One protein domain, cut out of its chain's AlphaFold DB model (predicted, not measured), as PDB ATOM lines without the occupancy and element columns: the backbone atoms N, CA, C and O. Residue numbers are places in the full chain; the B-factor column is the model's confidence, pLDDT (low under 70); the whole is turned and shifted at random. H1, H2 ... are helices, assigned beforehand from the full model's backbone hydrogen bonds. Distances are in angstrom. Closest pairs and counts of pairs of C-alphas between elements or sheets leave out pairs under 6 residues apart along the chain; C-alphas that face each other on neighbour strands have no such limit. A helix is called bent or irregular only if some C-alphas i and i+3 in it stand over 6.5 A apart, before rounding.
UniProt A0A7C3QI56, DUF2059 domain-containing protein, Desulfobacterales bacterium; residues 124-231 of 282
ATOM      1  N   LYS A 124     -23.849  -9.304  -5.197       84.06
ATOM      2  CA  LYS A 124     -24.420  -9.988  -6.364       84.06
ATOM      3  C   LYS A 124     -24.764 -11.466  -6.143       84.06
ATOM      4  O   LYS A 124     -25.509 -12.028  -6.948       84.06
ATOM      5  N   GLN A 125     -24.320 -12.102  -5.050       77.69
ATOM      6  CA  GLN A 125     -24.653 -13.514  -4.784       77.69
ATOM      7  C   GLN A 125     -26.160 -13.760  -4.675       77.69
ATOM      8  O   GLN A 125     -26.649 -14.829  -5.044       77.69
ATOM      9  N   THR A 126     -26.914 -12.776  -4.180       75.31
ATOM     10  CA  THR A 126     -28.375 -12.883  -4.101       75.31
ATOM     11  C   THR A 126     -29.007 -12.942  -5.495       75.31
ATOM     12  O   THR A 126     -29.887 -13.773  -5.709       75.31
ATOM     13  N   ASP A 127     -28.528 -12.145  -6.458       80.88
ATOM     14  CA  ASP A 127     -29.023 -12.191  -7.843       80.88
ATOM     15  C   ASP A 127     -28.661 -13.524  -8.517       80.88
ATOM     16  O   ASP A 127     -29.534 -14.217  -9.044       80.88
ATOM     17  N   ILE A 128     -27.403 -13.971  -8.382       79.38
ATOM     18  CA  ILE A 128     -26.965 -15.298  -8.852       79.38
ATOM     19  C   ILE A 128     -27.900 -16.398  -8.330       79.38
ATOM     20  O   ILE A 128     -28.397 -17.217  -9.106       79.38
ATOM     21  N   LYS A 129     -28.177 -16.402  -7.021       76.31
ATOM     22  CA  LYS A 129     -29.050 -17.391  -6.379       76.31
ATOM     23  C   LYS A 129     -30.475 -17.343  -6.921       76.31
ATOM     24  O   LYS A 129     -31.068 -18.389  -7.174       76.31
ATOM     25  N   ASN A 130     -31.042 -16.150  -7.069       77.88
ATOM     26  CA  ASN A 130     -32.409 -15.990  -7.554       77.88
ATOM     27  C   ASN A 130     -32.537 -16.522  -8.984       77.88
ATOM     28  O   ASN A 130     -33.404 -17.355  -9.251       77.88
ATOM     29  N   ARG A 131     -31.591 -16.174  -9.863       81.00
ATOM     30  CA  ARG A 131     -31.541 -16.684 -11.240       81.00
ATOM     31  C   ARG A 131     -31.354 -18.199 -11.301       81.00
ATOM     32  O   ARG A 131     -32.013 -18.870 -12.094       81.00
ATOM     33  N   GLN A 132     -30.510 -18.769 -10.442       77.31
ATOM     34  CA  GLN A 132     -30.369 -20.225 -10.325       77.31
ATOM     35  C   GLN A 132     -31.683 -20.893  -9.911       77.31
ATOM     36  O   GLN A 132     -32.081 -21.894 -10.509       77.31
ATOM     37  N   ASN A 133     -32.381 -20.337  -8.917       75.62
ATOM     38  CA  ASN A 133     -33.664 -20.865  -8.460       75.62
ATOM     39  C   ASN A 133     -34.728 -20.815  -9.560       75.62
ATOM     40  O   ASN A 133     -35.500 -21.761  -9.694       75.62
ATOM     41  N   GLU A 134     -34.758 -19.756 -10.370       81.12
ATOM     42  CA  GLU A 134     -35.653 -19.666 -11.526       81.12
ATOM     43  C   GLU A 134     -35.368 -20.752 -12.565       81.12
ATOM     44  O   GLU A 134     -36.301 -21.398 -13.045       81.12
ATOM     45  N   ILE A 135     -34.092 -20.992 -12.887       79.75
ATOM     46  CA  ILE A 135     -33.683 -22.055 -13.816       79.75
ATOM     47  C   ILE A 135     -34.112 -23.420 -13.276       79.75
ATOM     48  O   ILE A 135     -34.740 -24.200 -13.996       79.75
ATOM     49  N   ILE A 136     -33.838 -23.698 -11.998       77.00
ATOM     50  CA  ILE A 136     -34.237 -24.950 -11.346       77.00
ATOM     51  C   ILE A 136     -35.763 -25.098 -11.366       77.00
ATOM     52  O   ILE A 136     -36.262 -26.159 -11.734       77.00
ATOM     53  N   LYS A 137     -36.514 -24.044 -11.023       80.50
ATOM     54  CA  LYS A 137     -37.982 -24.062 -11.005       80.50
ATOM     55  C   LYS A 137     -38.553 -24.383 -12.388       80.50
ATOM     56  O   LYS A 137     -39.318 -25.337 -12.505       80.50
ATOM     57  N   LYS A 138     -38.122 -23.662 -13.429       83.12
ATOM     58  CA  LYS A 138     -38.555 -23.895 -14.819       83.12
ATOM     59  C   LYS A 138     -38.226 -25.317 -15.279       83.12
ATOM     60  O   LYS A 138     -39.077 -26.006 -15.829       83.12
ATOM     61  N   THR A 139     -37.017 -25.788 -14.978       81.19
ATOM     62  CA  THR A 139     -36.576 -27.155 -15.304       81.19
ATOM     63  C   THR A 139     -37.453 -28.204 -14.635       81.19
ATOM     64  O   THR A 139     -37.904 -29.151 -15.277       81.19
ATOM     65  N   MET A 140     -37.741 -28.022 -13.347       79.06
ATOM     66  CA  MET A 140     -38.590 -28.930 -12.584       79.06
ATOM     67  C   MET A 140     -40.036 -28.936 -13.079       79.06
ATOM     68  O   MET A 140     -40.657 -29.998 -13.109       79.06
ATOM     69  N   GLU A 141     -40.579 -27.787 -13.476       85.69
ATOM     70  CA  GLU A 141     -41.915 -27.694 -14.069       85.69
ATOM     71  C   GLU A 141     -41.997 -28.458 -15.393       85.69
ATOM     72  O   GLU A 141     -42.920 -29.254 -15.574       85.69
ATOM     73  N   SER A 142     -41.011 -28.299 -16.279       84.06
ATOM     74  CA  SER A 142     -40.962 -29.047 -17.538       84.06
ATOM     75  C   SER A 142     -40.818 -30.556 -17.315       84.06
ATOM     76  O   SER A 142     -41.561 -31.342 -17.901       84.06
ATOM     77  N   ILE A 143     -39.943 -30.979 -16.395       83.62
ATOM     78  CA  ILE A 143     -39.770 -32.400 -16.041       83.62
ATOM     79  C   ILE A 143     -41.079 -33.012 -15.525       83.62
ATOM     80  O   ILE A 143     -41.432 -34.132 -15.910       83.62
ATOM     81  N   LYS A 144     -41.808 -32.288 -14.664       84.38
ATOM     82  CA  LYS A 144     -43.104 -32.734 -14.130       84.38
ATOM     83  C   LYS A 144     -44.149 -32.883 -15.232       84.38
ATOM     84  O   LYS A 144     -44.849 -33.888 -15.257       84.38
ATOM     85  N   LYS A 145     -44.212 -31.919 -16.154       85.88
ATOM     86  CA  LYS A 145     -45.136 -31.932 -17.299       85.88
ATOM     87  C   LYS A 145     -44.722 -32.913 -18.403       85.88
ATOM     88  O   LYS A 145     -45.482 -33.114 -19.339       85.88
ATOM     89  N   GLY A 146     -43.534 -33.518 -18.310       80.38
ATOM     90  CA  GLY A 146     -42.990 -34.381 -19.361       80.38
ATOM     91  C   GLY A 146     -42.641 -33.625 -20.645       80.38
ATOM     92  O   GLY A 146     -42.533 -34.245 -21.697       80.38
ATOM     93  N   THR A 147     -42.478 -32.301 -20.575       80.38
ATOM     94  CA  THR A 147     -42.170 -31.468 -21.739       80.38
ATOM     95  C   THR A 147     -40.666 -31.360 -21.960       80.38
ATOM     96  O   THR A 147     -39.864 -31.486 -21.028       80.38
ATOM     97  N   ALA A 148     -40.274 -31.110 -23.211       75.81
ATOM     98  CA  ALA A 148     -38.883 -30.869 -23.561       75.81
ATOM     99  C   ALA A 148     -38.337 -29.670 -22.772       75.81
ATOM    100  O   ALA A 148     -38.925 -28.586 -22.754       75.81
ATOM    101  N   VAL A 149     -37.191 -29.862 -22.120       78.19
ATOM    102  CA  VAL A 149     -36.499 -28.774 -21.431       78.19
ATOM    103  C   VAL A 149     -35.622 -28.065 -22.441       78.19
ATOM    104  O   VAL A 149     -34.689 -28.655 -22.982       78.19
ATOM    105  N   LYS A 150     -35.908 -26.784 -22.682       71.25
ATOM    106  CA  LYS A 150     -35.013 -25.936 -23.467       71.25
ATOM    107  C   LYS A 150     -33.727 -25.743 -22.669       71.25
ATOM    108  O   LYS A 150     -33.700 -24.993 -21.692       71.25
ATOM    109  N   SER A 151     -32.681 -26.466 -23.057       66.50
ATOM    110  CA  SER A 151     -31.343 -26.223 -22.534       66.50
ATOM    111  C   SER A 151     -30.898 -24.840 -22.992       66.50
ATOM    112  O   SER A 151     -31.023 -24.547 -24.182       66.50
ATOM    113  N   PRO A 152     -30.356 -23.988 -22.109       70.81
ATOM    114  CA  PRO A 152     -29.545 -22.885 -22.584       70.81
ATOM    115  C   PRO A 152     -28.372 -23.488 -23.366       70.81
ATOM    116  O   PRO A 152     -27.496 -24.122 -22.783       70.81
ATOM    117  N   SER A 153     -28.398 -23.388 -24.693       68.12
ATOM    118  CA  SER A 153     -27.336 -23.897 -25.557       68.12
ATOM    119  C   SER A 153     -26.318 -22.785 -25.765       68.12
ATOM    120  O   SER A 153     -26.455 -21.973 -26.677       68.12
ATOM    121  N   ILE A 154     -25.316 -22.721 -24.892       85.31
ATOM    122  CA  ILE A 154     -24.113 -21.947 -25.194       85.31
ATOM    123  C   ILE A 154     -23.043 -22.874 -25.755       85.31
ATOM    124  O   ILE A 154     -22.913 -24.026 -25.332       85.31
ATOM    125  N   ASN A 155     -22.259 -22.358 -26.696       87.94
ATOM    126  CA  ASN A 155     -21.025 -23.004 -27.101       87.94
ATOM    127  C   ASN A 155     -19.985 -22.787 -25.993       87.94
ATOM    128  O   ASN A 155     -19.478 -21.683 -25.835       87.94
ATOM    129  N   LEU A 156     -19.667 -23.825 -25.214       86.69
ATOM    130  CA  LEU A 156     -18.667 -23.729 -24.139       86.69
ATOM    131  C   LEU A 156     -17.233 -23.531 -24.655       86.69
ATOM    132  O   LEU A 156     -16.337 -23.278 -23.856       86.69
ATOM    133  N   ASN A 157     -17.009 -23.640 -25.965       89.81
ATOM    134  CA  ASN A 157     -15.721 -23.341 -26.586       89.81
ATOM    135  C   ASN A 157     -15.620 -21.880 -27.054       89.81
ATOM    136  O   ASN A 157     -14.567 -21.479 -27.540       89.81
ATOM    137  N   ASP A 158     -16.688 -21.086 -26.924       93.31
ATOM    138  CA  ASP A 158     -16.668 -19.662 -27.259       93.31
ATOM    139  C   ASP A 158     -15.731 -18.904 -26.290       93.31
ATOM    140  O   ASP A 158     -15.947 -18.953 -25.068       93.31
ATOM    141  N   PRO A 159     -14.707 -18.183 -26.800       93.62
ATOM    142  CA  PRO A 159     -13.771 -17.413 -25.982       93.62
ATOM    143  C   PRO A 159     -14.444 -16.421 -25.031       93.62
ATOM    144  O   PRO A 159     -13.903 -16.148 -23.957       93.62
ATOM    145  N   LYS A 160     -15.642 -15.925 -25.374       93.62
ATOM    146  CA  LYS A 160     -16.437 -15.038 -24.516       93.62
ATOM    147  C   LYS A 160     -16.658 -15.624 -23.119       93.62
ATOM    148  O   LYS A 160     -16.649 -14.883 -22.146       93.62
ATOM    149  N   TYR A 161     -16.819 -16.942 -23.008       94.81
ATOM    150  CA  TYR A 161     -17.133 -17.619 -21.747       94.81
ATOM    151  C   TYR A 161     -15.901 -18.136 -20.995       94.81
ATOM    152  O   TYR A 161     -16.033 -18.760 -19.938       94.81
ATOM    153  N   ALA A 162     -14.689 -17.888 -21.506       95.44
ATOM    154  CA  ALA A 162     -13.462 -18.474 -20.973       95.44
ATOM    155  C   ALA A 162     -13.248 -18.170 -19.479       95.44
ATOM    156  O   ALA A 162     -12.841 -19.056 -18.721       95.44
ATOM    157  N   LYS A 163     -13.563 -16.947 -19.029       95.44
ATOM    158  CA  LYS A 163     -13.406 -16.541 -17.622       95.44
ATOM    159  C   LYS A 163     -14.396 -17.248 -16.703       95.44
ATOM    160  O   LYS A 163     -13.971 -17.863 -15.727       95.44
ATOM    161  N   SER A 164     -15.686 -17.257 -17.036       93.62
ATOM    162  CA  SER A 164     -16.692 -17.997 -16.262       93.62
ATOM    163  C   SER A 164     -16.363 -19.489 -16.173       93.62
ATOM    164  O   SER A 164     -16.417 -20.084 -15.096       93.62
ATOM    165  N   LEU A 165     -15.922 -20.094 -17.278       93.75
ATOM    166  CA  LEU A 165     -15.507 -21.498 -17.292       93.75
ATOM    167  C   LEU A 165     -14.253 -21.750 -16.448       93.75
ATOM    168  O   LEU A 165     -14.179 -22.761 -15.745       93.75
ATOM    169  N   LYS A 166     -13.277 -20.832 -16.465       94.88
ATOM    170  CA  LYS A 166     -12.103 -20.887 -15.583       94.88
ATOM    171  C   LYS A 166     -12.519 -20.796 -14.112       94.88
ATOM    172  O   LYS A 166     -12.063 -21.619 -13.319       94.88
ATOM    173  N   LEU A 167     -13.427 -19.885 -13.758       88.44
ATOM    174  CA  LEU A 167     -13.980 -19.773 -12.407       88.44
ATOM    175  C   LEU A 167     -14.626 -21.091 -11.951       88.44
ATOM    176  O   LEU A 167     -14.308 -21.593 -10.874       88.44
ATOM    177  N   PHE A 168     -15.466 -21.716 -12.779       87.00
ATOM    178  CA  PHE A 168     -16.089 -22.999 -12.430       87.00
ATOM    179  C   PHE A 168     -15.087 -24.140 -12.264       87.00
ATOM    180  O   PHE A 168     -15.252 -24.975 -11.373       87.00
ATOM    181  N   LYS A 169     -14.029 -24.182 -13.082       89.50
ATOM    182  CA  LYS A 169     -12.936 -25.152 -12.906       89.50
ATOM    183  C   LYS A 169     -12.249 -24.968 -11.554       89.50
ATOM    184  O   LYS A 169     -12.044 -25.946 -10.841       89.50
ATOM    185  N   VAL A 170     -11.947 -23.725 -11.181       84.44
ATOM    186  CA  VAL A 170     -11.322 -23.388  -9.892       84.44
ATOM    187  C   VAL A 170     -12.220 -23.762  -8.707       84.44
ATOM    188  O   VAL A 170     -11.721 -24.224  -7.683       84.44
ATOM    189  N   LEU A 171     -13.540 -23.635  -8.863       81.38
ATOM    190  CA  LEU A 171     -14.536 -24.030  -7.862       81.38
ATOM    191  C   LEU A 171     -14.822 -25.543  -7.811       81.38
ATOM    192  O   LEU A 171     -15.636 -25.968  -6.993       81.38
ATOM    193  N   ASP A 172     -14.183 -26.360  -8.656       83.56
ATOM    194  CA  ASP A 172     -14.450 -27.799  -8.783       83.56
ATOM    195  C   ASP A 172     -15.940 -28.091  -9.063       83.56
ATOM    196  O   ASP A 172     -16.634 -28.831  -8.352       83.56
ATOM    197  N   TYR A 173     -16.457 -27.481 -10.134       80.62
ATOM    198  CA  TYR A 173     -17.866 -27.604 -10.516       80.62
ATOM    199  C   TYR A 173     -18.318 -29.060 -10.702       80.62
ATOM    200  O   TYR A 173     -19.482 -29.370 -10.453       80.62
ATOM    201  N   LYS A 174     -17.419 -29.975 -11.094       86.00
ATOM    202  CA  LYS A 174     -17.731 -31.406 -11.239       86.00
ATOM    203  C   LYS A 174     -18.110 -32.026  -9.901       86.00
ATOM    204  O   LYS A 174     -19.086 -32.776  -9.818       86.00
ATOM    205  N   LYS A 175     -17.369 -31.708  -8.836       81.19
ATOM    206  CA  LYS A 175     -17.703 -32.145  -7.479       81.19
ATOM    207  C   LYS A 175     -19.022 -31.540  -7.011       81.19
ATOM    208  O   LYS A 175     -19.852 -32.278  -6.479       81.19
ATOM    209  N   ILE A 176     -19.247 -30.247  -7.254       76.81
ATOM    210  CA  ILE A 176     -20.504 -29.559  -6.907       76.81
ATOM    211  C   ILE A 176     -21.694 -30.212  -7.626       76.81
ATOM    212  O   ILE A 176     -22.685 -30.574  -6.988       76.81
ATOM    213  N   TYR A 177     -21.574 -30.441  -8.933       78.44
ATOM    214  CA  TYR A 177     -22.581 -31.105  -9.757       78.44
ATOM    215  C   TYR A 177     -22.928 -32.501  -9.217       78.44
ATOM    216  O   TYR A 177     -24.097 -32.794  -8.949       78.44
ATOM    217  N   LYS A 178     -21.919 -33.344  -8.953       82.00
ATOM    218  CA  LYS A 178     -22.115 -34.687  -8.378       82.00
ATOM    219  C   LYS A 178     -22.794 -34.642  -7.005       82.00
ATOM    220  O   LYS A 178     -23.690 -35.443  -6.735       82.00
ATOM    221  N   GLN A 179     -22.395 -33.710  -6.138       75.25
ATOM    222  CA  GLN A 179     -23.008 -33.540  -4.817       75.25
ATOM    223  C   GLN A 179     -24.483 -33.150  -4.924       75.25
ATOM    224  O   GLN A 179     -25.318 -33.722  -4.222       75.25
ATOM    225  N   MET A 180     -24.816 -32.224  -5.824       72.50
ATOM    226  CA  MET A 180     -26.193 -31.802  -6.054       72.50
ATOM    227  C   MET A 180     -27.057 -32.953  -6.581       72.50
ATOM    228  O   MET A 180     -28.137 -33.186  -6.039       72.50
ATOM    229  N   LEU A 181     -26.561 -33.737  -7.547       75.38
ATOM    230  CA  LEU A 181     -27.248 -34.949  -8.004       75.38
ATOM    231  C   LEU A 181     -27.520 -35.926  -6.853       75.38
ATOM    232  O   LEU A 181     -28.623 -36.462  -6.754       75.38
ATOM    233  N   GLY A 182     -26.541 -36.131  -5.967       75.62
ATOM    234  CA  GLY A 182     -26.682 -37.012  -4.806       75.62
ATOM    235  C   GLY A 182     -27.672 -36.507  -3.751       75.62
ATOM    236  O   GLY A 182     -28.289 -37.307  -3.051       75.62
ATOM    237  N   VAL A 183     -27.845 -35.189  -3.613       71.88
ATOM    238  CA  VAL A 183     -28.902 -34.611  -2.764       71.88
ATOM    239  C   VAL A 183     -30.268 -34.832  -3.408       71.88
ATOM    240  O   VAL A 183     -31.177 -35.327  -2.743       71.88
ATOM    241  N   ILE A 184     -30.397 -34.527  -4.700       72.50
ATOM    242  CA  ILE A 184     -31.653 -34.659  -5.450       72.50
ATOM    243  C   ILE A 184     -32.130 -36.115  -5.471       72.50
ATOM    244  O   ILE A 184     -33.304 -36.380  -5.220       72.50
ATOM    245  N   SER A 185     -31.224 -37.076  -5.668       79.00
ATOM    246  CA  SER A 185     -31.573 -38.500  -5.703       79.00
ATOM    247  C   SER A 185     -32.128 -39.049  -4.387       79.00
ATOM    248  O   SER A 185     -32.754 -40.101  -4.399       79.00
ATOM    249  N   ARG A 186     -31.896 -38.376  -3.251       79.00
ATOM    250  CA  ARG A 186     -32.429 -38.792  -1.938       79.00
ATOM    251  C   ARG A 186     -33.835 -38.277  -1.662       79.00
ATOM    252  O   ARG A 186     -34.495 -38.799  -0.772       79.00
ATOM    253  N   VAL A 187     -34.251 -37.218  -2.353       77.12
ATOM    254  CA  VAL A 187     -35.525 -36.529  -2.093       77.12
ATOM    255  C   VAL A 187     -36.537 -36.725  -3.214       77.12
ATOM    256  O   VAL A 187     -37.726 -36.508  -3.011       77.12
ATOM    257  N   MET A 188     -36.077 -37.117  -4.402       78.88
ATOM    258  CA  MET A 188     -36.914 -37.248  -5.584       78.88
ATOM    259  C   MET A 188     -37.386 -38.700  -5.777       78.88
ATOM    260  O   MET A 188     -36.563 -39.613  -5.691       78.88
ATOM    261  N   PRO A 189     -38.676 -38.932  -6.094       86.38
ATOM    262  CA  PRO A 189     -39.169 -40.249  -6.489       86.38
ATOM    263  C   PRO A 189     -38.386 -40.829  -7.681       86.38
ATOM    264  O   PRO A 189     -38.018 -40.062  -8.578       86.38
ATOM    265  N   PRO A 190     -38.185 -42.160  -7.762       87.81
ATOM    266  CA  PRO A 190     -37.365 -42.781  -8.807       87.81
ATOM    267  C   PRO A 190     -37.752 -42.385 -10.240       87.81
ATOM    268  O   PRO A 190     -36.882 -42.053 -11.044       87.81
ATOM    269  N   PHE A 191     -39.052 -42.331 -10.556       87.00
ATOM    270  CA  PHE A 191     -39.523 -41.977 -11.901       87.00
ATOM    271  C   PHE A 191     -39.181 -40.528 -12.296       87.00
ATOM    272  O   PHE A 191     -38.779 -40.268 -13.433       87.00
ATOM    273  N   LEU A 192     -39.279 -39.580 -11.353       84.56
ATOM    274  CA  LEU A 192     -38.879 -38.187 -11.573       84.56
ATOM    275  C   LEU A 192     -37.360 -38.057 -11.654       84.56
ATOM    276  O   LEU A 192     -36.871 -37.292 -12.480       84.56
ATOM    277  N   LEU A 193     -36.615 -38.828 -10.857       83.88
ATOM    278  CA  LEU A 193     -35.155 -38.816 -10.873       83.88
ATOM    279  C   LEU A 193     -34.600 -39.245 -12.236       83.88
ATOM    280  O   LEU A 193     -33.666 -38.622 -12.740       83.88
ATOM    281  N   THR A 194     -35.188 -40.271 -12.856       87.94
ATOM    282  CA  THR A 194     -34.805 -40.715 -14.205       87.94
ATOM    283  C   THR A 194     -35.028 -39.614 -15.239       87.94
ATOM    284  O   THR A 194     -34.133 -39.333 -16.036       87.94
ATOM    285  N   ARG A 195     -36.183 -38.934 -15.206       87.00
ATOM    286  CA  ARG A 195     -36.459 -37.796 -16.102       87.00
ATOM    287  C   ARG A 195     -35.522 -36.619 -15.834       87.00
ATOM    288  O   ARG A 195     -34.999 -36.026 -16.771       87.00
ATOM    289  N   PHE A 196     -35.258 -36.327 -14.564       85.38
ATOM    290  CA  PHE A 196     -34.350 -35.265 -14.154       85.38
ATOM    291  C   PHE A 196     -32.930 -35.498 -14.667       85.38
ATOM    292  O   PHE A 196     -32.361 -34.596 -15.267       85.38
ATOM    293  N   LYS A 197     -32.372 -36.705 -14.516       87.25
ATOM    294  CA  LYS A 197     -31.013 -37.021 -14.993       87.25
ATOM    295  C   LYS A 197     -30.855 -36.919 -16.513       87.25
ATOM    296  O   LYS A 197     -29.767 -36.588 -16.968       87.25
ATOM    297  N   LYS A 198     -31.919 -37.171 -17.287       86.88
ATOM    298  CA  LYS A 198     -31.904 -36.996 -18.753       86.88
ATOM    299  C   LYS A 198     -31.757 -35.529 -19.165       86.88
ATOM    300  O   LYS A 198     -31.167 -35.241 -20.198       86.88
ATOM    301  N   VAL A 199     -32.290 -34.613 -18.360       84.06
ATOM    302  CA  VAL A 199     -32.281 -33.171 -18.632       84.06
ATOM    303  C   VAL A 199     -31.075 -32.491 -17.994       84.06
ATOM    304  O   VAL A 199     -30.363 -31.721 -18.631       84.06
ATOM    305  N   PHE A 200     -30.859 -32.761 -16.711       84.38
ATOM    306  CA  PHE A 200     -29.896 -32.076 -15.868       84.38
ATOM    307  C   PHE A 200     -28.500 -32.696 -16.015       84.38
ATOM    308  O   PHE A 200     -27.916 -33.250 -15.079       84.38
ATOM    309  N   THR A 201     -27.980 -32.643 -17.237       88.62
ATOM    310  CA  THR A 201     -26.635 -33.105 -17.583       88.62
ATOM    311  C   THR A 201     -25.569 -32.136 -17.062       88.62
ATOM    312  O   THR A 201     -25.863 -31.003 -16.674       88.62
ATOM    313  N   GLU A 202     -24.306 -32.567 -17.058       89.12
ATOM    314  CA  GLU A 202     -23.182 -31.684 -16.725       89.12
ATOM    315  C   GLU A 202     -23.132 -30.476 -17.675       89.12
ATOM    316  O   GLU A 202     -22.989 -29.342 -17.220       89.12
ATOM    317  N   GLN A 203     -23.350 -30.711 -18.974       89.56
ATOM    318  CA  GLN A 203     -23.430 -29.669 -20.000       89.56
ATOM    319  C   GLN A 203     -24.539 -28.658 -19.696       89.56
ATOM    320  O   GLN A 203     -24.310 -27.451 -19.776       89.56
ATOM    321  N   TYR A 204     -25.732 -29.140 -19.324       87.31
ATOM    322  CA  TYR A 204     -26.865 -28.288 -18.961       87.31
ATOM    323  C   TYR A 204     -26.527 -27.405 -17.756       87.31
ATOM    324  O   TYR A 204     -26.757 -26.191 -17.777       87.31
ATOM    325  N   TYR A 205     -25.956 -28.011 -16.711       85.69
ATOM    326  CA  TYR A 205     -25.535 -27.303 -15.509       85.69
ATOM    327  C   TYR A 205     -24.507 -26.221 -15.842       85.69
ATOM    328  O   TYR A 205     -24.713 -25.056 -15.505       85.69
ATOM    329  N   LEU A 206     -23.440 -26.580 -16.555       88.75
ATOM    330  CA  LEU A 206     -22.350 -25.662 -16.861       88.75
ATOM    331  C   LEU A 206     -22.809 -24.520 -17.780       88.75
ATOM    332  O   LEU A 206     -22.466 -23.365 -17.537       88.75
ATOM    333  N   SER A 207     -23.664 -24.813 -18.762       90.25
ATOM    334  CA  SER A 207     -24.247 -23.807 -19.663       90.25
ATOM    335  C   SER A 207     -25.133 -22.807 -18.920       90.25
ATOM    336  O   SER A 207     -24.993 -21.594 -19.078       90.25
ATOM    337  N   SER A 208     -26.015 -23.315 -18.057       87.06
ATOM    338  CA  SER A 208     -26.916 -22.495 -17.244       87.06
ATOM    339  C   SER A 208     -26.141 -21.582 -16.299       87.06
ATOM    340  O   SER A 208     -26.412 -20.386 -16.213       87.06
ATOM    341  N   MET A 209     -25.153 -22.148 -15.608       86.38
ATOM    342  CA  MET A 209     -24.336 -21.424 -14.645       86.38
ATOM    343  C   MET A 209     -23.490 -20.349 -15.322       86.38
ATOM    344  O   MET A 209     -23.452 -19.225 -14.836       86.38
ATOM    345  N   THR A 210     -22.897 -20.655 -16.477       90.12
ATOM    346  CA  THR A 210     -22.128 -19.685 -17.269       90.12
ATOM    347  C   THR A 210     -22.992 -18.504 -17.681       90.12
ATOM    348  O   THR A 210     -22.625 -17.370 -17.405       90.12
ATOM    349  N   LEU A 211     -24.186 -18.734 -18.235       89.69
ATOM    350  CA  LEU A 211     -25.080 -17.632 -18.602       89.69
ATOM    351  C   LEU A 211     -25.485 -16.753 -17.416       89.69
ATOM    352  O   LEU A 211     -25.626 -15.543 -17.574       89.69
ATOM    353  N   VAL A 212     -25.718 -17.350 -16.246       87.81
ATOM    354  CA  VAL A 212     -26.045 -16.590 -15.033       87.81
ATOM    355  C   VAL A 212     -24.851 -15.747 -14.600       87.81
ATOM    356  O   VAL A 212     -25.004 -14.557 -14.349       87.81
ATOM    357  N   THR A 213     -23.666 -16.347 -14.552       88.69
ATOM    358  CA  THR A 213     -22.423 -15.693 -14.142       88.69
ATOM    359  C   THR A 213     -22.057 -14.533 -15.072       88.69
ATOM    360  O   THR A 213     -21.812 -13.437 -14.581       88.69
ATOM    361  N   GLU A 214     -22.128 -14.725 -16.389       91.56
ATOM    362  CA  GLU A 214     -21.840 -13.693 -17.401       91.56
ATOM    363  C   GLU A 214     -22.819 -12.514 -17.374       91.56
ATOM    364  O   GLU A 214     -22.463 -11.390 -17.709       91.56
ATOM    365  N   LYS A 215     -24.074 -12.747 -16.975       92.00
ATOM    366  CA  LYS A 215     -25.074 -11.671 -16.862       92.00
ATOM    367  C   LYS A 215     -24.891 -10.805 -15.623       92.00
ATOM    368  O   LYS A 215     -25.460  -9.720 -15.564       92.00
ATOM    369  N   VAL A 216     -24.182 -11.307 -14.617       89.38
ATOM    370  CA  VAL A 216     -24.133 -10.693 -13.287       89.38
ATOM    371  C   VAL A 216     -22.752 -10.125 -12.983       89.38
ATOM    372  O   VAL A 216     -22.644  -9.026 -12.428       89.38
ATOM    373  N   TYR A 217     -21.691 -10.842 -13.347       89.62
ATOM    374  CA  TYR A 217     -20.327 -10.403 -13.097       89.62
ATOM    375  C   TYR A 217     -19.705  -9.726 -14.306       89.62
ATOM    376  O   TYR A 217     -19.842 -10.150 -15.446       89.62
ATOM    377  N   THR A 218     -18.956  -8.679 -14.007       95.94
ATOM    378  CA  THR A 218     -18.017  -8.043 -14.920       95.94
ATOM    379  C   THR A 218     -16.748  -8.884 -15.050       95.94
ATOM    380  O   THR A 218     -16.401  -9.669 -14.165       95.94
ATOM    381  N   ASN A 219     -15.977  -8.640 -16.108       95.06
ATOM    382  CA  ASN A 219     -14.669  -9.270 -16.297       95.06
ATOM    383  C   ASN A 219     -13.719  -9.053 -15.106       95.06
ATOM    384  O   ASN A 219     -13.041  -9.991 -14.701       95.06
ATOM    385  N   LYS A 220     -13.715  -7.851 -14.515       95.06
ATOM    386  CA  LYS A 220     -12.889  -7.522 -13.341       95.06
ATOM    387  C   LYS A 220     -13.272  -8.361 -12.118       95.06
ATOM    388  O   LYS A 220     -12.404  -8.809 -11.374       95.06
ATOM    389  N   GLU A 221     -14.567  -8.585 -11.906       92.44
ATOM    390  CA  GLU A 221     -15.067  -9.429 -10.815       92.44
ATOM    391  C   GLU A 221     -14.748 -10.907 -11.048       92.44
ATOM    392  O   GLU A 221     -14.383 -11.606 -10.105       92.44
ATOM    393  N   LEU A 222     -14.835 -11.375 -12.295       91.62
ATOM    394  CA  LEU A 222     -14.438 -12.735 -12.653       91.62
ATOM    395  C   LEU A 222     -12.950 -12.973 -12.400       91.62
ATOM    396  O   LEU A 222     -12.611 -13.984 -11.790       91.62
ATOM    397  N   ASP A 223     -12.081 -12.046 -12.807       94.88
ATOM    398  CA  ASP A 223     -10.637 -12.155 -12.571       94.88
ATOM    399  C   ASP A 223     -10.332 -12.207 -11.068       94.88
ATOM    400  O   ASP A 223      -9.692 -13.147 -10.596       94.88
ATOM    401  N   ALA A 224     -10.895 -11.278 -10.288       91.44
ATOM    402  CA  ALA A 224     -10.704 -11.256  -8.840       91.44
ATOM    403  C   ALA A 224     -11.226 -12.529  -8.150       91.44
ATOM    404  O   ALA A 224     -10.584 -13.048  -7.236       91.44
ATOM    405  N   ALA A 225     -12.378 -13.056  -8.583       87.38
ATOM    406  CA  ALA A 225     -12.914 -14.312  -8.070       87.38
ATOM    407  C   ALA A 225     -11.998 -15.495  -8.420       87.38
ATOM    408  O   ALA A 225     -11.701 -16.321  -7.557       87.38
ATOM    409  N   ILE A 226     -11.531 -15.576  -9.669       89.69
ATOM    410  CA  ILE A 226     -10.613 -16.623 -10.126       89.69
ATOM    411  C   ILE A 226      -9.338 -16.604  -9.293       89.69
ATOM    412  O   ILE A 226      -8.945 -17.660  -8.796       89.69
ATOM    413  N   ASP A 227      -8.721 -15.443  -9.101       92.31
ATOM    414  CA  ASP A 227      -7.480 -15.308  -8.338       92.31
ATOM    415  C   ASP A 227      -7.684 -15.710  -6.874       92.31
ATOM    416  O   ASP A 227      -6.935 -16.528  -6.326       92.31
ATOM    417  N   PHE A 228      -8.763 -15.221  -6.258       87.50
ATOM    418  CA  PHE A 228      -9.101 -15.542  -4.876       87.50
ATOM    419  C   PHE A 228      -9.342 -17.042  -4.667       87.50
ATOM    420  O   PHE A 228      -8.707 -17.664  -3.810       87.50
ATOM    421  N   PHE A 229     -10.218 -17.654  -5.467       84.69
ATOM    422  CA  PHE A 229     -10.568 -19.068  -5.327       84.69
ATOM    423  C   PHE A 229      -9.450 -20.007  -5.807       84.69
ATOM    424  O   PHE A 229      -9.383 -21.165  -5.385       84.69
ATOM    425  N   SER A 230      -8.530 -19.518  -6.645       87.38
ATOM    426  CA  SER A 230      -7.335 -20.267  -7.049       87.38
ATOM    427  C   SER A 230      -6.261 -20.287  -5.968       87.38
ATOM    428  O   SER A 230      -5.381 -21.156  -6.023       87.38
ATOM    429  N   SER A 231      -6.334 -19.367  -5.001       88.56
ATOM    430  CA  SER A 231      -5.302 -19.183  -3.988       88.56
ATOM    431  C   SER A 231      -5.080 -20.446  -3.137       88.56
ATOM    432  O   SER A 231      -6.039 -21.138  -2.768       88.56
TER     433      SER A 231
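AT A GLANCE: This is residues 124 to 231 of the 282 residues of the protein "DUF2059 domain-containing protein" of Desulfobacterales bacterium (UniProt A0A7C3QI56). Six helices make an elongated body: H5 runs through the middle, H1 packs slantwise on it, and H2 crosses it with H6 side by side with H2 at one end. At the other end H4 meets residues 140 to 144 of H1, while H3 stretches between H2 and H4, and residues 146 to 158 run back from H1 to H2. The printed part has 108 residues, with H1 to H6 in chain order and no named strand, and its class is all helix. It is compact, with a radius of gyration of the C-alphas of 14.7 A and spans of 43 by 27 by 24 A.

IN THESE COORDINATES: H1, residues 124 to 145, begins at C-alpha (-24.420, -9.988, -6.364) and is 32.1 A long. H2, 159 to 170, 17.3 A, is irregular: C-alphas 160 and 163 are 7.7 A apart. H3 is 173 to 187, 21.5 A; H4 is 190 to 199, 14.7 A; H5 is 202 to 216, 21.3 A. H6, 219 to 230, 16.1 A, ends at C-alpha (-7.335, -20.267, -7.049).

HOW THE PARTS SIT: H5 is the hub. H1 touches it at a steep tilt of 39 degrees, opposite ways, closest at the C-alphas of Ile 128 and Val 212, 6.4 A. H2, with residues 161 to 165 alone, touches H5 at Ser 164 and Thr 210, C-alphas 5.8 A apart. H3 only just touches H5, with 3 pairs of C-alphas within 8 A, the closest being Tyr 177 and Glu 202, 7.0 A. H2 and H6 touch at a shallow tilt of 26 degrees, the same way, closest at the C-alphas of Leu 167 and Ile 226, 5.1 A. H1 touches H4 at the C-alphas of Ile 143 and Arg 195, 6.3 A. H1 and H3 are apart. Every O i to N i+4 pair is within hydrogen-bond range in H1, H4, H5 and H6, against 6 of 8 in H2 and 9 of 11 in H3.

THE WHOLE: The C-alphas farthest apart, of Lys 145 and Ser 231, are 43.9 A apart. The printed part has no cut; the link H1 to H2 is long. Residues 151 and 153 have pLDDT under 70.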